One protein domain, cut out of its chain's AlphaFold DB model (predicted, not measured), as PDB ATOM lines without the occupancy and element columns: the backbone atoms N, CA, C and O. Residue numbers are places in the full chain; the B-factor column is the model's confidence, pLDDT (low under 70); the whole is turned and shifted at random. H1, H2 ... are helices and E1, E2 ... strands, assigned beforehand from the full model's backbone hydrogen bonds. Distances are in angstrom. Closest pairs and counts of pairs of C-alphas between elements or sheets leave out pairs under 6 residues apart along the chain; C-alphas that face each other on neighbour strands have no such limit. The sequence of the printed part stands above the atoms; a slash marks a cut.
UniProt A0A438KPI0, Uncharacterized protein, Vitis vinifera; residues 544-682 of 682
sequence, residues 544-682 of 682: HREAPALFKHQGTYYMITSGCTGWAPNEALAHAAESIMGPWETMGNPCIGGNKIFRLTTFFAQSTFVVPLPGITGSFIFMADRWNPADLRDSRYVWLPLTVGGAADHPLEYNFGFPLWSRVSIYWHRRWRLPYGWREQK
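AT A GLANCE: This is residues 544 to 682 of the 682 residues of an uncharacterized protein of Vitis vinifera (UniProt A0A438KPI0). Two strongly twisted sheets of four strands stand face to face as a small sandwich, E1 E2 E3 E4 making one layer and E5 E6 E7 E8 the other, with the edge strands E1 and E5 close together. The short helix H1 lies off both sheets, and the last residues lead away from the sandwich to H2, the element farthest from the mean of the C-alphas. The printed part has 139 residues, under half of them in named elements, in the order E1 E2 E3 E4 H1 E5 E6 E7 E8 H2. The class is mostly strand, and each sheet is antiparallel, in the order of its strands along the chain. The whole is compact, with a radius of gyration of the C-alphas of 15.0 A and spans of 43 by 42 by 30 A.

IN THESE COORDINATES: E1, residues 545 to 553, begins at C-alpha 545 (19.201, 37.606, 259.161), measures 21.8 A and bends by 62 degrees at residue 548. E2, residues 556 to 563, measures 22.8 A; E3 is residues 573 to 577 and E4 residues 585 to 588. H1 is residues 596 to 600. E5, residues 606 to 612, measures 18.5 A, E6, residues 619 to 626, 22.2 A, and E7, residues 636 to 644, 25.0 A. E8 is residues 664 to 667, and H2, residues 678 to 681, ends at C-alpha 681 (55.572, 28.934, 256.379).

HOW THE PARTS SIT: E1 to E4 form a meander, each strand the antiparallel neighbour of the one before, as do E5 to E8. In the hairpin E1 and E2, N 549 and O 560 are 2.8 A apart; in E2 and E3, N 575 and O 559 are 2.8 A apart; in E3 and E4, N 587 and O 574 are 2.8 A apart. In the second sheet, N 621 and O 611 of E6 and E5 are 2.8 A apart, N 626 and O 636 of E6 and E7 2.7 A, and N 643 and O 665 of E7 and E8 2.9 A. The closest C-alphas of E1 and E5 are those of Ala 549 and Phe 609, 4.7 A apart. Residues 591 to 592 pair with residues 666 to 667 of E8, parallel. H1 is not on either sheet; its O i to N i+4 pair is within hydrogen-bond range, and H2 is too short for such a pair.

THE WHOLE: The farthest C-alphas, of Arg 633 and Phe 656, are 44.6 A apart. The printed part has no cut and ends at the chain's last residue. The link E7 to E8 is long, with 19 residues. The mean pLDDT of the printed part is 80.2; residues 614 to 615, 646 to 660 and 670 to 682 are under 70.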
ATOM      1  N   HIS A 544      14.951  36.796 259.322       94.69
ATOM      2  CA  HIS A 544      15.443  38.081 259.824       94.69
ATOM      3  C   HIS A 544      16.954  38.082 260.106       94.69
ATOM      4  O   HIS A 544      17.406  38.326 261.233       94.69
ATOM      5  N   ARG A 545      17.739  37.723 259.082       96.19
ATOM      6  CA  ARG A 545      19.201  37.606 259.161       96.19
ATOM      7  C   ARG A 545      19.882  38.777 258.466       96.19
ATOM      8  O   ARG A 545      19.468  39.175 257.388       96.19
ATOM      9  N   GLU A 546      20.980  39.238 259.047       94.81
ATOM     10  CA  GLU A 546      21.803  40.344 258.556       94.81
ATOM     11  C   GLU A 546      23.302  39.980 258.642       94.81
ATOM     12  O   GLU A 546      23.672  38.837 258.954       94.81
ATOM     13  N   ALA A 547      24.180  40.941 258.354       95.50
ATOM     14  CA  ALA A 547      25.628  40.827 258.483       95.50
ATOM     15  C   ALA A 547      26.257  39.585 257.802       95.50
ATOM     16  O   ALA A 547      27.045  38.868 258.440       95.50
ATOM     17  N   PRO A 548      25.927  39.281 256.527       97.81
ATOM     18  CA  PRO A 548      26.366  38.051 255.877       97.81
ATOM     19  C   PRO A 548      27.889  38.016 255.682       97.81
ATOM     20  O   PRO A 548      28.494  38.916 255.107       97.81
ATOM     21  N   ALA A 549      28.523  36.928 256.113       97.31
ATOM     22  CA  ALA A 549      29.948  36.675 255.932       97.31
ATOM     23  C   ALA A 549      30.153  35.306 255.264       97.31
ATOM     24  O   ALA A 549      30.127  34.264 255.926       97.31
ATOM     25  N   LEU A 550      30.319  35.324 253.937       95.62
ATOM     26  CA  LEU A 550      30.443  34.130 253.096       95.62
ATOM     27  C   LEU A 550      31.887  33.620 253.006       95.62
ATOM     28  O   LEU A 550      32.834  34.400 252.923       95.62
ATOM     29  N   PHE A 551      32.049  32.303 252.928       95.00
ATOM     30  CA  PHE A 551      33.304  31.642 252.576       95.00
ATOM     31  C   PHE A 551      33.033  30.258 251.969       95.00
ATOM     32  O   PHE A 551      31.950  29.700 252.118       95.00
ATOM     33  N   LYS A 552      34.023  29.678 251.284       92.75
ATOM     34  CA  LYS A 552      33.909  28.353 250.651       92.75
ATOM     35  C   LYS A 552      34.958  27.400 251.205       92.75
ATOM     36  O   LYS A 552      36.109  27.784 251.424       92.75
ATOM     37  N   HIS A 553      34.574  26.147 251.425       90.81
ATOM     38  CA  HIS A 553      35.482  25.093 251.857       90.81
ATOM     39  C   HIS A 553      35.120  23.755 251.208       90.81
ATOM     40  O   HIS A 553      33.994  23.296 251.337       90.81
ATOM     41  N   GLN A 554      36.087  23.126 250.526       87.94
ATOM     42  CA  GLN A 554      35.935  21.803 249.893       87.94
ATOM     43  C   GLN A 554      34.686  21.669 248.996       87.94
ATOM     44  O   GLN A 554      34.019  20.644 249.000       87.94
ATOM     45  N   GLY A 555      34.378  22.708 248.214       87.69
ATOM     46  CA  GLY A 555      33.222  22.716 247.310       87.69
ATOM     47  C   GLY A 555      31.903  23.147 247.958       87.69
ATOM     48  O   GLY A 555      30.974  23.467 247.232       87.69
ATOM     49  N   THR A 556      31.837  23.248 249.287       91.12
ATOM     50  CA  THR A 556      30.653  23.716 250.022       91.12
ATOM     51  C   THR A 556      30.759  25.207 250.337       91.12
ATOM     52  O   THR A 556      31.818  25.689 250.759       91.12
ATOM     53  N   TYR A 557      29.661  25.937 250.156       96.19
ATOM     54  CA  TYR A 557      29.532  27.340 250.544       96.19
ATOM     55  C   TYR A 557      29.010  27.421 251.971       96.19
ATOM     56  O   TYR A 557      28.106  26.683 252.353       96.19
ATOM     57  N   TYR A 558      29.573  28.337 252.745       97.56
ATOM     58  CA  TYR A 558      29.188  28.611 254.116       97.56
ATOM     59  C   TYR A 558      28.940  30.101 254.294       97.56
ATOM     60  O   TYR A 558      29.624  30.933 253.697       97.56
ATOM     61  N   MET A 559      27.991  30.443 255.156       98.00
ATOM     62  CA  MET A 559      27.666  31.823 255.488       98.00
ATOM     63  C   MET A 559      27.417  31.952 256.982       98.00
ATOM     64  O   MET A 559      26.659  31.174 257.552       98.00
ATOM     65  N   ILE A 560      28.029  32.949 257.615       98.25
ATOM     66  CA  ILE A 560      27.685  33.357 258.979       98.25
ATOM     67  C   ILE A 560      26.857  34.634 258.901       98.25
ATOM     68  O   ILE A 560      27.165  35.516 258.110       98.25
ATOM     69  N   THR A 561      25.810  34.718 259.711       98.19
ATOM     70  CA  THR A 561      24.902  35.877 259.796       98.19
ATOM     71  C   THR A 561      24.633  36.214 261.255       98.19
ATOM     72  O   THR A 561      24.737  35.313 262.094       98.19
ATOM     73  N   SER A 562      24.184  37.431 261.554       95.88
ATOM     74  CA  SER A 562      23.522  37.794 262.822       95.88
ATOM     75  C   SER A 562      22.006  37.915 262.632       95.88
ATOM     76  O   SER A 562      21.512  37.858 261.508       95.88
ATOM     77  N   GLY A 563      21.248  37.974 263.724       92.88
ATOM     78  CA  GLY A 563      19.839  38.381 263.705       92.88
ATOM     79  C   GLY A 563      19.704  39.903 263.741       92.88
ATOM     80  O   GLY A 563      20.657  40.575 264.114       92.88
ATOM     81  N   CYS A 564      18.527  40.432 263.406       89.88
ATOM     82  CA  CYS A 564      18.277  41.877 263.341       89.88
ATOM     83  C   CYS A 564      17.891  42.455 264.714       89.88
ATOM     84  O   CYS A 564      16.714  42.473 265.078       89.88
ATOM     85  N   THR A 565      18.867  42.911 265.505       82.00
ATOM     86  CA  THR A 565      18.622  43.512 266.839       82.00
ATOM     87  C   THR A 565      19.253  44.896 266.996       82.00
ATOM     88  O   THR A 565      19.619  45.299 268.105       82.00
ATOM     89  N   GLY A 566      19.398  45.620 265.882       84.44
ATOM     90  CA  GLY A 566      20.113  46.893 265.832       84.44
ATOM     91  C   GLY A 566      21.534  46.729 266.372       84.44
ATOM     92  O   GLY A 566      22.229  45.772 266.049       84.44
ATOM     93  N   TRP A 567      21.941  47.616 267.277       76.38
ATOM     94  CA  TRP A 567      23.281  47.577 267.868       76.38
ATOM     95  C   TRP A 567      23.518  46.460 268.894       76.38
ATOM     96  O   TRP A 567      24.664  46.204 269.275       76.38
ATOM     97  N   ALA A 568      22.460  45.822 269.407       80.56
ATOM     98  CA  ALA A 568      22.613  44.796 270.429       80.56
ATOM     99  C   ALA A 568      23.225  43.526 269.811       80.56
ATOM    100  O   ALA A 568      22.708  43.029 268.812       80.56
ATOM    101  N   PRO A 569      24.293  42.953 270.392       84.81
ATOM    102  CA  PRO A 569      24.869  41.726 269.869       84.81
ATOM    103  C   PRO A 569      23.945  40.536 270.144       84.81
ATOM    104  O   PRO A 569      23.336  40.432 271.211       84.81
ATOM    105  N   ASN A 570      23.898  39.600 269.203       91.62
ATOM    106  CA  ASN A 570      22.973  38.471 269.230       91.62
ATOM    107  C   ASN A 570      23.628  37.179 268.715       91.62
ATOM    108  O   ASN A 570      24.840  37.107 268.484       91.62
ATOM    109  N   GLU A 571      22.813  36.135 268.597       93.19
ATOM    110  CA  GLU A 571      23.249  34.807 268.205       93.19
ATOM    111  C   GLU A 571      23.561  34.743 266.703       93.19
ATOM    112  O   GLU A 571      22.689  34.871 265.833       93.19
ATOM    113  N   ALA A 572      24.833  34.483 266.399       95.75
ATOM    114  CA  ALA A 572      25.250  34.138 265.056       95.75
ATOM    115  C   ALA A 572      24.691  32.771 264.659       95.75
ATOM    116  O   ALA A 572      24.672  31.836 265.456       95.75
ATOM    117  N   LEU A 573      24.309  32.644 263.392       95.19
ATOM    118  CA  LEU A 573      23.922  31.380 262.778       95.19
ATOM    119  C   LEU A 573      24.825  31.118 261.581       95.19
ATOM    120  O   LEU A 573      25.075  32.022 260.775       95.19
ATOM    121  N   ALA A 574      25.310  29.883 261.493       96.56
ATOM    122  CA  ALA A 574      25.997  29.364 260.325       96.56
ATOM    123  C   ALA A 574      24.994  28.686 259.390       96.56
ATOM    124  O   ALA A 574      24.076  27.999 259.840       96.56
ATOM    125  N   HIS A 575      25.220  28.848 258.095       96.25
ATOM    126  CA  HIS A 575      24.428  28.281 257.013       96.25
ATOM    127  C   HIS A 575      25.354  27.614 256.003       96.25
ATOM    128  O   HIS A 575      26.498  28.051 255.854       96.25
ATOM    129  N   ALA A 576      24.868  26.595 255.301       94.81
ATOM    130  CA  ALA A 576      25.624  25.901 254.265       94.81
ATOM    131  C   ALA A 576      24.782  25.608 253.019       94.81
ATOM    132  O   ALA A 576      23.560  25.488 253.101       94.81
ATOM    133  N   ALA A 577      25.451  25.504 251.872       92.75
ATOM    134  CA  ALA A 577      24.848  25.132 250.599       92.75
ATOM    135  C   ALA A 577      25.865  24.439 249.676       92.75
ATOM    136  O   ALA A 577      27.062  24.745 249.698       92.75
ATOM    137  N   GLU A 578      25.391  23.535 248.817       90.25
ATOM    138  CA  GLU A 578      26.188  22.950 247.723       90.25
ATOM    139  C   GLU A 578      26.354  23.910 246.540       90.25
ATOM    140  O   GLU A 578      27.347  23.852 245.820       90.25
ATOM    141  N   SER A 579      25.387  24.805 246.350       94.50
ATOM    142  CA  SER A 579      25.388  25.839 245.321       94.50
ATOM    143  C   SER A 579      25.203  27.190 245.981       94.50
ATOM    144  O   SER A 579      24.365  27.347 246.868       94.50
ATOM    145  N   ILE A 580      25.946  28.192 245.524       95.56
ATOM    146  CA  ILE A 580      25.869  29.533 246.096       95.56
ATOM    147  C   ILE A 580      24.467  30.143 245.965       95.56
ATOM    148  O   ILE A 580      23.993  30.812 246.877       95.56
ATOM    149  N   MET A 581      23.745  29.827 244.886       95.75
ATOM    150  CA  MET A 581      22.359  30.268 244.679       95.75
ATOM    151  C   MET A 581      21.341  29.473 245.523       95.75
ATOM    152  O   MET A 581      20.135  29.669 245.373       95.75
ATOM    153  N   GLY A 582      21.816  28.588 246.403       89.50
ATOM    154  CA  GLY A 582      21.022  27.749 247.287       89.50
ATOM    155  C   GLY A 582      20.617  26.394 246.684       89.50
ATOM    156  O   GLY A 582      21.049  26.045 245.581       89.50
ATOM    157  N   PRO A 583      19.771  25.627 247.396       93.06
ATOM    158  CA  PRO A 583      19.147  25.987 248.674       93.06
ATOM    159  C   PRO A 583      20.170  26.120 249.814       93.06
ATOM    160  O   PRO A 583      21.180  25.422 249.830       93.06
ATOM    161  N   TRP A 584      19.909  27.046 250.741       94.06
ATOM    162  CA  TRP A 584      20.730  27.272 251.935       94.06
ATOM    163  C   TRP A 584      20.072  26.645 253.159       94.06
ATOM    164  O   TRP A 584      18.884  26.859 253.400       94.06
ATOM    165  N   GLU A 585      20.856  25.919 253.949       89.81
ATOM    166  CA  GLU A 585      20.407  25.251 255.168       89.81
ATOM    167  C   GLU A 585      21.078  25.836 256.411       89.81
ATOM    168  O   GLU A 585      22.302  25.980 256.470       89.81
ATOM    169  N   THR A 586      20.273  26.130 257.433       90.25
ATOM    170  CA  THR A 586      20.739  26.663 258.716       90.25
ATOM    171  C   THR A 586      21.295  25.544 259.598       90.25
ATOM    172  O   THR A 586      20.602  24.582 259.920       90.25
ATOM    173  N   MET A 587      22.542  25.690 260.040       87.75
ATOM    174  CA  MET A 587      23.259  24.698 260.852       87.75
ATOM    175  C   MET A 587      23.188  24.964 262.363       87.75
ATOM    176  O   MET A 587      23.457  24.062 263.154       87.75
ATOM    177  N   GLY A 588      22.866  26.196 262.769       88.44
ATOM    178  CA  GLY A 588      22.843  26.630 264.170       88.44
ATOM    179  C   GLY A 588      24.022  27.529 264.553       88.44
ATOM    180  O   GLY A 588      24.743  28.039 263.692       88.44
ATOM    181  N   ASN A 589      24.205  27.747 265.857       91.94
ATOM    182  CA  ASN A 589      25.205  28.673 266.383       91.94
ATOM    183  C   ASN A 589      26.635  28.104 266.292       91.94
ATOM    184  O   ASN A 589      26.933  27.088 266.929       91.94
ATOM    185  N   PRO A 590      27.552  28.755 265.548       93.94
ATOM    186  CA  PRO A 590      28.919  28.273 265.388       93.94
ATOM    187  C   PRO A 590      29.844  28.649 266.561       93.94
ATOM    188  O   PRO A 590      30.993  28.207 266.594       93.94
ATOM    189  N   CYS A 591      29.406  29.476 267.514       91.56
ATOM    190  CA  CYS A 591      30.248  29.989 268.595       91.56
ATOM    191  C   CYS A 591      30.522  28.925 269.664       91.56
ATOM    192  O   CYS A 591      29.609  28.363 270.265       91.56
ATOM    193  N   ILE A 592      31.798  28.687 269.965       88.31
ATOM    194  CA  ILE A 592      32.251  27.666 270.913       88.31
ATOM    195  C   ILE A 592      33.135  28.278 272.000       88.31
ATOM    196  O   ILE A 592      33.933  29.180 271.760       88.31
ATOM    197  N   GLY A 593      33.030  27.741 273.218       84.12
ATOM    198  CA  GLY A 593      33.748  28.238 274.387       84.12
ATOM    199  C   GLY A 593      33.020  29.398 275.065       84.12
ATOM    200  O   GLY A 593      31.851  29.671 274.785       84.12
ATOM    201  N   GLY A 594      33.689  30.040 276.025       80.25
ATOM    202  CA  GLY A 594      33.073  31.078 276.859       80.25
ATOM    203  C   GLY A 594      31.896  30.564 277.702       80.25
ATOM    204  O   GLY A 594      31.624  29.364 277.784       80.25
ATOM    205  N   ASN A 595      31.188  31.482 278.358       85.31
ATOM    206  CA  ASN A 595      29.913  31.161 279.004       85.31
ATOM    207  C   ASN A 595      28.756  31.233 277.980       85.31
ATOM    208  O   ASN A 595      28.959  31.599 276.823       85.31
ATOM    209  N   LYS A 596      27.537  30.863 278.394       85.50
ATOM    210  CA  LYS A 596      26.361  30.849 277.505       85.50
ATOM    211  C   LYS A 596      26.074  32.222 276.885       85.50
ATOM    212  O   LYS A 596      25.844  32.289 275.686       85.50
ATOM    213  N   ILE A 597      26.153  33.292 277.678       87.19
ATOM    214  CA  ILE A 597      25.915  34.668 277.209       87.19
ATOM    215  C   ILE A 597      26.895  35.015 276.092       87.19
ATOM    216  O   ILE A 597      26.475  35.461 275.039       87.19
ATOM    217  N   PHE A 598      28.182  34.718 276.287       87.19
ATOM    218  CA  PHE A 598      29.212  34.958 275.279       87.19
ATOM    219  C   PHE A 598      28.900  34.267 273.948       87.19
ATOM    220  O   PHE A 598      29.174  34.842 272.909       87.19
ATOM    221  N   ARG A 599      28.323  33.061 273.939       89.88
ATOM    222  CA  ARG A 599      27.945  32.394 272.679       89.88
ATOM    223  C   ARG A 599      26.684  32.980 272.051       89.88
ATOM    224  O   ARG A 599      26.635  33.135 270.837       89.88
ATOM    225  N   LEU A 600      25.689  33.314 272.872       90.81
ATOM    226  CA  LEU A 600      24.426  33.908 272.424       90.81
ATOM    227  C   LEU A 600      24.564  35.363 271.968       90.81
ATOM    228  O   LEU A 600      23.640  35.892 271.371       90.81
ATOM    229  N   THR A 601      25.690  36.014 272.252       92.25
ATOM    230  CA  THR A 601      25.998  37.371 271.780       92.25
ATOM    231  C   THR A 601      27.168  37.391 270.804       92.25
ATOM    232  O   THR A 601      27.759  38.447 270.589       92.25
ATOM    233  N   THR A 602      27.583  36.236 270.271       94.44
ATOM    234  CA  THR A 602      28.724  36.135 269.337       94.44
ATOM    235  C   THR A 602      29.972  36.845 269.888       94.44
ATOM    236  O   THR A 602      30.698  37.571 269.218       94.44
ATOM    237  N   PHE A 603      30.205  36.652 271.184       92.56
ATOM    238  CA  PHE A 603      31.267  37.263 271.978       92.56
ATOM    239  C   PHE A 603      31.173  38.795 272.062       92.56
ATOM    240  O   PHE A 603      32.194  39.492 272.107       92.56
ATOM    241  N   PHE A 604      29.934  39.295 272.146       92.75
ATOM    242  CA  PHE A 604      29.559  40.706 272.054       92.75
ATOM    243  C   PHE A 604      30.076  41.335 270.764       92.75
ATOM    244  O   PHE A 604      30.818  42.316 270.811       92.75
ATOM    245  N   ALA A 605      29.779  40.699 269.634       91.62
ATOM    246  CA  ALA A 605      30.184  41.169 268.320       91.62
ATOM    247  C   ALA A 605      29.169  40.740 267.254       91.62
ATOM    248  O   ALA A 605      28.322  39.887 267.501       91.62
ATOM    249  N   GLN A 606      29.275  41.317 266.066       92.12
ATOM    250  CA  GLN A 606      28.430  41.032 264.912       92.12
ATOM    251  C   GLN A 606      29.324  40.728 263.708       92.12
ATOM    252  O   GLN A 606      30.368  41.357 263.543       92.12
ATOM    253  N   SER A 607      28.973  39.735 262.891       94.88
ATOM    254  CA  SER A 607      29.812  39.304 261.768       94.88
ATOM    255  C   SER A 607      30.072  40.427 260.757       94.88
ATOM    256  O   SER A 607      29.265  41.331 260.574       94.88
ATOM    257  N   THR A 608      31.213  40.372 260.072       91.75
ATOM    258  CA  THR A 608      31.492  41.292 258.954       91.75
ATOM    259  C   THR A 608      32.190  40.595 257.793       91.75
ATOM    260  O   THR A 608      31.858  40.829 256.628       91.75
ATOM    261  N   PHE A 609      33.130  39.687 258.083       93.94
ATOM    262  CA  PHE A 609      33.879  38.986 257.043       93.94
ATOM    263  C   PHE A 609      34.518  37.683 257.541       93.94
ATOM    264  O   PHE A 609      34.710  37.484 258.742       93.94
ATOM    265  N   VAL A 610      34.878  36.793 256.613       92.88
ATOM    266  CA  VAL A 610      35.656  35.581 256.901       92.88
ATOM    267  C   VAL A 610      36.843  35.495 255.950       92.88
ATOM    268  O   VAL A 610      36.702  35.614 254.737       92.88
ATOM    269  N   VAL A 611      38.026  35.255 256.511       87.25
ATOM    270  CA  VAL A 611      39.289  35.219 255.766       87.25
ATOM    271  C   VAL A 611      39.862  33.815 255.785       87.25
ATOM    272  O   VAL A 611      40.125  33.302 256.873       87.25
ATOM    273  N   PRO A 612      40.120  33.177 254.634       86.00
ATOM    274  CA  PRO A 612      40.850  31.916 254.619       86.00
ATOM    275  C   PRO A 612      42.288  32.134 255.092       86.00
ATOM    276  O   PRO A 612      42.964  33.050 254.625       86.00
ATOM    277  N   LEU A 613      42.782  31.280 255.994       80.38
ATOM    278  CA  LEU A 613      44.184  31.305 256.412       80.38
ATOM    279  C   LEU A 613      45.042  30.553 255.384       80.38
ATOM    280  O   LEU A 613      44.937  29.326 255.280       80.38
ATOM    281  N   PRO A 614      45.923  31.238 254.629       69.50
ATOM    282  CA  PRO A 614      46.755  30.564 253.642       69.50
ATOM    283  C   PRO A 614      47.682  29.553 254.321       69.50
ATOM    284  O   PRO A 614      48.270  29.853 255.360       69.50
ATOM    285  N   GLY A 615      47.815  28.366 253.725       68.31
ATOM    286  CA  GLY A 615      48.693  27.295 254.215       68.31
ATOM    287  C   GLY A 615      48.056  26.334 255.226       68.31
ATOM    288  O   GLY A 615      48.640  25.289 255.504       68.31
ATOM    289  N   ILE A 616      46.849  26.623 255.734       78.56
ATOM    290  CA  ILE A 616      46.154  25.762 256.703       78.56
ATOM    291  C   ILE A 616      44.732  25.461 256.216       78.56
ATOM    292  O   ILE A 616      43.801  26.242 256.400       78.56
ATOM    293  N   THR A 617      44.555  24.298 255.588       80.19
ATOM    294  CA  THR A 617      43.254  23.836 255.081       80.19
ATOM    295  C   THR A 617      42.208  23.775 256.198       80.19
ATOM    296  O   THR A 617      42.464  23.217 257.261       80.19
ATOM    297  N   GLY A 618      41.020  24.332 255.943       83.50
ATOM    298  CA  GLY A 618      39.894  24.309 256.888       83.50
ATOM    299  C   GLY A 618      40.003  25.322 258.025       83.50
ATOM    300  O   GLY A 618      39.153  25.324 258.907       83.50
ATOM    301  N   SER A 619      41.024  26.185 258.014       88.00
ATOM    302  CA  SER A 619      41.193  27.260 258.992       88.00
ATOM    303  C   SER A 619      40.975  28.630 258.360       88.00
ATOM    304  O   SER A 619      41.443  28.924 257.260       88.00
ATOM    305  N   PHE A 620      40.275  29.478 259.095       91.12
ATOM    306  CA  PHE A 620      39.846  30.804 258.691       91.12
ATOM    307  C   PHE A 620      39.960  31.761 259.888       91.12
ATOM    308  O   PHE A 620      40.083  31.340 261.040       91.12
ATOM    309  N   ILE A 621      39.903  33.062 259.627       90.31
ATOM    310  CA  ILE A 621      39.682  34.092 260.640       90.31
ATOM    311  C   ILE A 621      38.254  34.591 260.463       90.31
ATOM    312  O   ILE A 621      37.907  35.123 259.410       90.31
ATOM    313  N   PHE A 622      37.439  34.419 261.497       93.38
ATOM    314  CA  PHE A 622      36.167  35.109 261.633       93.38
ATOM    315  C   PHE A 622      36.433  36.539 262.084       93.38
ATOM    316  O   PHE A 622      37.135  36.745 263.076       93.38
ATOM    317  N   MET A 623      35.891  37.506 261.357       92.50
ATOM    318  CA  MET A 623      35.997  38.923 261.669       92.50
ATOM    319  C   MET A 623      34.613  39.445 262.019       92.50
ATOM    320  O   MET A 623      33.642  39.206 261.291       92.50
ATOM    321  N   ALA A 624      34.551  40.166 263.126       92.31
ATOM    322  CA  ALA A 624      33.337  40.750 263.651       92.31
ATOM    323  C   ALA A 624      33.624  42.103 264.303       92.31
ATOM    324  O   ALA A 624      34.737  42.349 264.783       92.31
ATOM    325  N   ASP A 625      32.597  42.936 264.359       88.06
ATOM    326  CA  ASP A 625      32.625  44.257 264.967       88.06
ATOM    327  C   ASP A 625      31.898  44.214 266.312       88.06
ATOM    328  O   ASP A 625      30.797  43.678 266.445       88.06
ATOM    329  N   ARG A 626      32.544  44.741 267.349       89.38
ATOM    330  CA  ARG A 626      31.933  45.042 268.639       89.38
ATOM    331  C   ARG A 626      31.553  46.507 268.626       89.38
ATOM    332  O   ARG A 626      32.392  47.366 268.915       89.38
ATOM    333  N   TRP A 627      30.294  46.745 268.301       83.56
ATOM    334  CA  TRP A 627      29.717  48.074 268.238       83.56
ATOM    335  C   TRP A 627      29.694  48.748 269.608       83.56
ATOM    336  O   TRP A 627      29.331  48.133 270.616       83.56
ATOM    337  N   ASN A 628      30.082  50.020 269.630       84.62
ATOM    338  CA  ASN A 628      29.896  50.920 270.759       84.62
ATOM    339  C   ASN A 628      28.956  52.059 270.336       84.62
ATOM    340  O   ASN A 628      29.431  53.062 269.817       84.62
ATOM    341  N   PRO A 629      27.638  51.952 270.566       77.00
ATOM    342  CA  PRO A 629      26.675  52.942 270.067       77.00
ATOM    343  C   PRO A 629      26.871  54.349 270.634       77.00
ATOM    344  O   PRO A 629      26.449  55.321 270.023       77.00
ATOM    345  N   ALA A 630      27.507  54.466 271.804       75.56
ATOM    346  CA  ALA A 630      27.818  55.760 272.404       75.56
ATOM    347  C   ALA A 630      28.987  56.475 271.701       75.56
ATOM    348  O   ALA A 630      29.115  57.690 271.814       75.56
ATOM    349  N   ASP A 631      29.852  55.724 271.017       76.56
ATOM    350  CA  ASP A 631      30.971  56.240 270.233       76.56
ATOM    351  C   ASP A 631      31.381  55.182 269.199       76.56
ATOM    352  O   ASP A 631      32.231  54.323 269.473       76.56
ATOM    353  N   LEU A 632      30.751  55.222 268.017       74.31
ATOM    354  CA  LEU A 632      30.972  54.216 266.971       74.31
ATOM    355  C   LEU A 632      32.439  54.158 266.530       74.31
ATOM    356  O   LEU A 632      32.934  53.074 266.213       74.31
ATOM    357  N   ARG A 633      33.183  55.268 266.633       70.75
ATOM    358  CA  ARG A 633      34.625  55.318 266.354       70.75
ATOM    359  C   ARG A 633      35.440  54.463 267.323       70.75
ATOM    360  O   ARG A 633      36.501  53.956 266.946       70.75
ATOM    361  N   ASP A 634      34.978  54.314 268.562       77.06
ATOM    362  CA  ASP A 634      35.629  53.475 269.566       77.06
ATOM    363  C   ASP A 634      35.147  52.017 269.552       77.06
ATOM    364  O   ASP A 634      35.569  51.212 270.392       77.06
ATOM    365  N   SER A 635      34.330  51.637 268.561       82.06
ATOM    366  CA  SER A 635      34.021  50.235 268.277       82.06
ATOM    367  C   SER A 635      35.306  49.418 268.097       82.06
ATOM    368  O   SER A 635      36.374  49.914 267.715       82.06
ATOM    369  N   ARG A 636      35.237  48.133 268.449       87.19
ATOM    370  CA  ARG A 636      36.413  47.251 268.495       87.19
ATOM    371  C   ARG A 636      36.253  46.062 267.575       87.19
ATOM    372  O   ARG A 636      35.169  45.522 267.426       87.19
ATOM    373  N   TYR A 637      37.370  45.574 267.058       88.00
ATOM    374  CA  TYR A 637      37.383  44.373 266.233       88.00
ATOM    375  C   TYR A 637      37.512  43.113 267.087       88.00
ATOM    376  O   TYR A 637      38.379  43.013 267.961       88.00
ATOM    377  N   VAL A 638      36.675  42.123 266.797       89.38
ATOM    378  CA  VAL A 638      36.739  40.779 267.367       89.38
ATOM    379  C   VAL A 638      37.111  39.817 266.254       89.38
ATOM    380  O   VAL A 638      36.283  39.428 265.436       89.38
ATOM    381  N   TRP A 639      38.392  39.456 266.198       89.88
ATOM    382  CA  TRP A 639      38.880  38.440 265.270       89.88
ATOM    383  C   TRP A 639      39.098  37.151 266.039       89.88
ATOM    384  O   TRP A 639      39.729  37.166 267.096       89.88
ATOM    385  N   LEU A 640      38.518  36.059 265.543       89.50
ATOM    386  CA  LEU A 640      38.511  34.748 266.192       89.50
ATOM    387  C   LEU A 640      38.853  33.642 265.184       89.50
ATOM    388  O   LEU A 640      38.642  33.820 263.983       89.50
ATOM    389  N   PRO A 641      39.423  32.504 265.623       89.44
ATOM    390  CA  PRO A 641      39.769  31.439 264.709       89.44
ATOM    391  C   PRO A 641      38.484  30.691 264.377       89.44
ATOM    392  O   PRO A 641      37.755  30.248 265.271       89.44
ATOM    393  N   LEU A 642      38.224  30.565 263.085       91.56
ATOM    394  CA  LEU A 642      37.132  29.774 262.553       91.56
ATOM    395  C   LEU A 642      37.707  28.511 261.933       91.56
ATOM    396  O   LEU A 642      38.652  28.568 261.147       91.56
ATOM    397  N   THR A 643      37.131  27.365 262.269       89.88
ATOM    398  CA  THR A 643      37.487  26.093 261.640       89.88
ATOM    399  C   THR A 643      36.265  25.438 261.034       89.88
ATOM    400  O   THR A 643      35.197  25.398 261.649       89.88
ATOM    401  N   VAL A 644      36.451  24.892 259.839       86.38
ATOM    402  CA  VAL A 644      35.486  24.018 259.179       86.38
ATOM    403  C   VAL A 644      36.007  22.599 259.307       86.38
ATOM    404  O   VAL A 644      37.111  22.286 258.860       86.38
ATOM    405  N   GLY A 645      35.227  21.751 259.964       74.62
ATOM    406  CA  GLY A 645      35.709  20.462 260.439       74.62
ATOM    407  C   GLY A 645      36.567  20.578 261.709       74.62
ATOM    408  O   GLY A 645      36.892  21.665 262.185       74.62
ATOM    409  N   GLY A 646      36.881  19.426 262.303       50.72
ATOM    410  CA  GLY A 646      37.505  19.314 263.628       50.72
ATOM    411  C   GLY A 646      36.712  18.380 264.548       50.72
ATOM    412  O   GLY A 646      35.544  18.091 264.290       50.72
ATOM    413  N   ALA A 647      37.351  17.842 265.592       39.81
ATOM    414  CA  ALA A 647      36.723  16.863 266.479       39.81
ATOM    415  C   ALA A 647      35.478  17.451 267.185       39.81
ATOM    416  O   ALA A 647      35.458  18.610 267.598       39.81
ATOM    417  N   ALA A 648      34.412  16.647 267.258       36.66
ATOM    418  CA  ALA A 648      33.056  16.998 267.696       36.66
ATOM    419  C   ALA A 648      32.927  17.296 269.211       36.66
ATOM    420  O   ALA A 648      32.191  16.607 269.911       36.66
ATOM    421  N   ASP A 649      33.763  18.172 269.779       38.25
ATOM    422  CA  ASP A 649      34.010  18.267 271.240       38.25
ATOM    423  C   ASP A 649      32.862  18.917 272.021       38.25
ATOM    424  O   ASP A 649      32.945  19.075 273.235       38.25
ATOM    425  N   HIS A 650      31.766  19.250 271.342       37.19
ATOM    426  CA  HIS A 650      30.526  19.644 271.988       37.19
ATOM    427  C   HIS A 650      29.363  18.857 271.387       37.19
ATOM    428  O   HIS A 650      29.268  18.826 270.152       37.19
ATOM    429  N   PRO A 651      28.502  18.249 272.228       35.88
ATOM    430  CA  PRO A 651      27.300  17.572 271.771       35.88
ATOM    431  C   PRO A 651      26.423  18.543 270.979       35.88
ATOM    432  O   PRO A 651      26.349  19.732 271.295       35.88
ATOM    433  N   LEU A 652      25.802  18.016 269.929       37.22
ATOM    434  CA  LEU A 652      24.724  18.678 269.208       37.22
ATOM    435  C   LEU A 652      23.603  18.960 270.218       37.22
ATOM    436  O   LEU A 652      23.170  18.042 270.916       37.22
ATOM    437  N   GLU A 653      23.133  20.204 270.309       34.53
ATOM    438  CA  GLU A 653      21.776  20.406 270.810       34.53
ATOM    439  C   GLU A 653      20.851  19.703 269.807       34.53
ATOM    440  O   GLU A 653      20.949  19.901 268.597       34.53
ATOM    441  N   TYR A 654      20.087  18.744 270.324       34.94
ATOM    442  CA  TYR A 654      19.364  17.722 269.577       34.94
ATOM    443  C   TYR A 654      18.541  18.289 268.409       34.94
ATOM    444  O   TYR A 654      17.559  18.988 268.629       34.94
ATOM    445  N   ASN A 655      18.869  17.868 267.186       29.23
ATOM    446  CA  ASN A 655      17.920  17.756 266.081       29.23
ATOM    447  C   ASN A 655      18.189  16.430 265.353       29.23
ATOM    448  O   ASN A 655      19.336  16.071 265.096       29.23
ATOM    449  N   PHE A 656      17.128  15.666 265.090       30.73
ATOM    450  CA  PHE A 656      17.135  14.295 264.558       30.73
ATOM    451  C   PHE A 656      17.549  14.219 263.069       30.73
ATOM    452  O   PHE A 656      16.792  13.774 262.212       30.73
ATOM    453  N   GLY A 657      18.780  14.619 262.752       32.19
ATOM    454  CA  GLY A 657      19.389  14.445 261.435       32.19
ATOM    455  C   GLY A 657      20.909  14.428 261.554       32.19
ATOM    456  O   GLY A 657      21.483  15.229 262.286       32.19
ATOM    457  N   PHE A 658      21.587  13.509 260.863       37.09
ATOM    458  CA  PHE A 658      23.030  13.652 260.657       37.09
ATOM    459  C   PHE A 658      23.255  15.012 259.978       37.09
ATOM    460  O   PHE A 658      22.607  15.247 258.956       37.09
ATOM    461  N   PRO A 659      24.101  15.919 260.501       48.34
ATOM    462  CA  PRO A 659      24.331  17.177 259.808       48.34
ATOM    463  C   PRO A 659      24.960  16.847 258.451       48.34
ATOM    464  O   PRO A 659      26.056  16.289 258.402       48.34
ATOM    465  N   LEU A 660      24.257  17.169 257.357       58.09
ATOM    466  CA  LEU A 660      24.765  17.051 255.981       58.09
ATOM    467  C   LEU A 660      26.087  17.816 255.801       58.09
ATOM    468  O   LEU A 660      26.905  17.480 254.949       58.09
ATOM    469  N   TRP A 661      26.316  18.822 256.646       77.69
ATOM    470  CA  TRP A 661      27.384  19.800 256.513       77.69
ATOM    471  C   TRP A 661      28.483  19.617 257.560       77.69
ATOM    472  O   TRP A 661      28.222  19.371 258.741       77.69
ATOM    473  N   SER A 662      29.742  19.819 257.151       81.75
ATOM    474  CA  SER A 662      30.867  19.863 258.095       81.75
ATOM    475  C   SER A 662      30.673  20.981 259.115       81.75
ATOM    476  O   SER A 662      30.408  22.118 258.736       81.75
ATOM    477  N   ARG A 663      30.854  20.670 260.403       84.62
ATOM    478  CA  ARG A 663      30.699  21.623 261.513       84.62
ATOM    479  C   ARG A 663      31.560  22.876 261.313       84.62
ATOM    480  O   ARG A 663      32.766  22.765 261.095       84.62
ATOM    481  N   VAL A 664      30.947  24.041 261.496       89.81
ATOM    482  CA  VAL A 664      31.624  25.341 261.580       89.81
ATOM    483  C   VAL A 664      31.773  25.719 263.051       89.81
ATOM    484  O   VAL A 664      30.809  25.654 263.811       89.81
ATOM    485  N   SER A 665      32.985  26.092 263.453       91.31
ATOM    486  CA  SER A 665      33.322  26.394 264.846       91.31
ATOM    487  C   SER A 665      34.107  27.698 264.938       91.31
ATOM    488  O   SER A 665      35.181  27.802 264.351       91.31
ATOM    489  N   ILE A 666      33.606  28.666 265.705       91.88
ATOM    490  CA  ILE A 666      34.286  29.923 266.042       91.88
ATOM    491  C   ILE A 666      34.685  29.848 267.511       91.88
ATOM    492  O   ILE A 666      33.831  29.884 268.400       91.88
ATOM    493  N   TYR A 667      35.980  29.722 267.786       86.88
ATOM    494  CA  TYR A 667      36.447  29.494 269.152       86.88
ATOM    495  C   TYR A 667      36.678  30.798 269.905       86.88
ATOM    496  O   TYR A 667      37.444  31.664 269.482       86.88
ATOM    497  N   TRP A 668      36.085  30.903 271.092       83.56
ATOM    498  CA  TRP A 668      36.439  31.950 272.034       83.56
ATOM    499  C   TRP A 668      37.863  31.759 272.546       83.56
ATOM    500  O   TRP A 668      38.200  30.732 273.141       83.56
ATOM    501  N   HIS A 669      38.666  32.810 272.431       73.38
ATOM    502  CA  HIS A 669      39.962  32.884 273.080       73.38
ATOM    503  C   HIS A 669      40.046  34.136 273.944       73.38
ATOM    504  O   HIS A 669      39.907  35.255 273.466       73.38
ATOM    505  N   ARG A 670      40.386  33.958 275.227       66.81
ATOM    506  CA  ARG A 670      40.632  35.080 276.152       66.81
ATOM    507  C   ARG A 670      41.815  35.961 275.714       66.81
ATOM    508  O   ARG A 670      41.921  37.103 276.146       66.81
ATOM    509  N   ARG A 671      42.727  35.421 274.897       63.34
ATOM    510  CA  ARG A 671      43.809  36.159 274.231       63.34
ATOM    511  C   ARG A 671      43.900  35.704 272.782       63.34
ATOM    512  O   ARG A 671      44.098  34.513 272.543       63.34
ATOM    513  N   TRP A 672      43.801  36.646 271.850       61.34
ATOM    514  CA  TRP A 672      43.968  36.385 270.425       61.34
ATOM    515  C   TRP A 672      45.375  35.862 270.118       61.34
ATOM    516  O   TRP A 672      46.367  36.406 270.611       61.34
ATOM    517  N   ARG A 673      45.463  34.789 269.326       62.59
ATOM    518  CA  ARG A 673      46.717  34.237 268.798       62.59
ATOM    519  C   ARG A 673      46.445  33.643 267.421       62.59
ATOM    520  O   ARG A 673      45.531  32.837 267.282       62.59
ATOM    521  N   LEU A 674      47.265  33.996 266.431       65.12
ATOM    522  CA  LEU A 674      47.305  33.260 265.165       65.12
ATOM    523  C   LEU A 674      47.726  31.800 265.431       65.12
ATOM    524  O   LEU A 674      48.488  31.564 266.378       65.12
ATOM    525  N   PRO A 675      47.271  30.826 264.620       60.59
ATOM    526  CA  PRO A 675      47.656  29.429 264.789       60.59
ATOM    527  C   PRO A 675      49.179  29.239 264.825       60.59
ATOM    528  O   PRO A 675      49.927  29.867 264.066       60.59
ATOM    529  N   TYR A 676      49.640  28.366 265.723       50.38
ATOM    530  CA  TYR A 676      51.058  28.035 265.870       50.38
ATOM    531  C   TYR A 676      51.604  27.457 264.550       50.38
ATOM    532  O   TYR A 676      50.990  26.563 263.976       50.38
ATOM    533  N   GLY A 677      52.729  27.989 264.055       52.91
ATOM    534  CA  GLY A 677      53.350  27.582 262.785       52.91
ATOM    535  C   GLY A 677      52.978  28.416 261.548       52.91
ATOM    536  O   GLY A 677      53.674  28.323 260.543       52.91
ATOM    537  N   TRP A 678      51.967  29.299 261.596       55.56
ATOM    538  CA  TRP A 678      51.610  30.122 260.419       55.56
ATOM    539  C   TRP A 678      52.724  31.099 259.994       55.56
ATOM    540  O   TRP A 678      52.914  31.359 258.810       55.56
ATOM    541  N   ARG A 679      53.505  31.624 260.949       54.31
ATOM    542  CA  ARG A 679      54.643  32.516 260.647       54.31
ATOM    543  C   ARG A 679      55.857  31.786 260.065       54.31
ATOM    544  O   ARG A 679      56.684  32.436 259.442       54.31
ATOM    545  N   GLU A 680      55.965  30.474 260.268       47.31
ATOM    546  CA  GLU A 680      57.124  29.670 259.851       47.31
ATOM    547  C   GLU A 680      57.001  29.157 258.405       47.31
ATOM    548  O   GLU A 680      57.957  28.609 257.868       47.31
ATOM    549  N   GLN A 681      55.842  29.350 257.762       45.16
ATOM    550  CA  GLN A 681      55.572  28.934 256.379       45.16
ATOM    551  C   GLN A 681      55.744  30.057 255.332       45.16
ATOM    552  O   GLN A 681      55.379  29.849 254.173       45.16
ATOM    553  N   LYS A 682      56.244  31.241 255.717       41.09
ATOM    554  CA  LYS A 682      56.450  32.383 254.806       41.09
ATOM    555  C   LYS A 682      57.831  32.434 254.178       41.09
ATOM    556  O   LYS A 682      58.815  32.238 254.922       41.09
TER     557      LYS A 682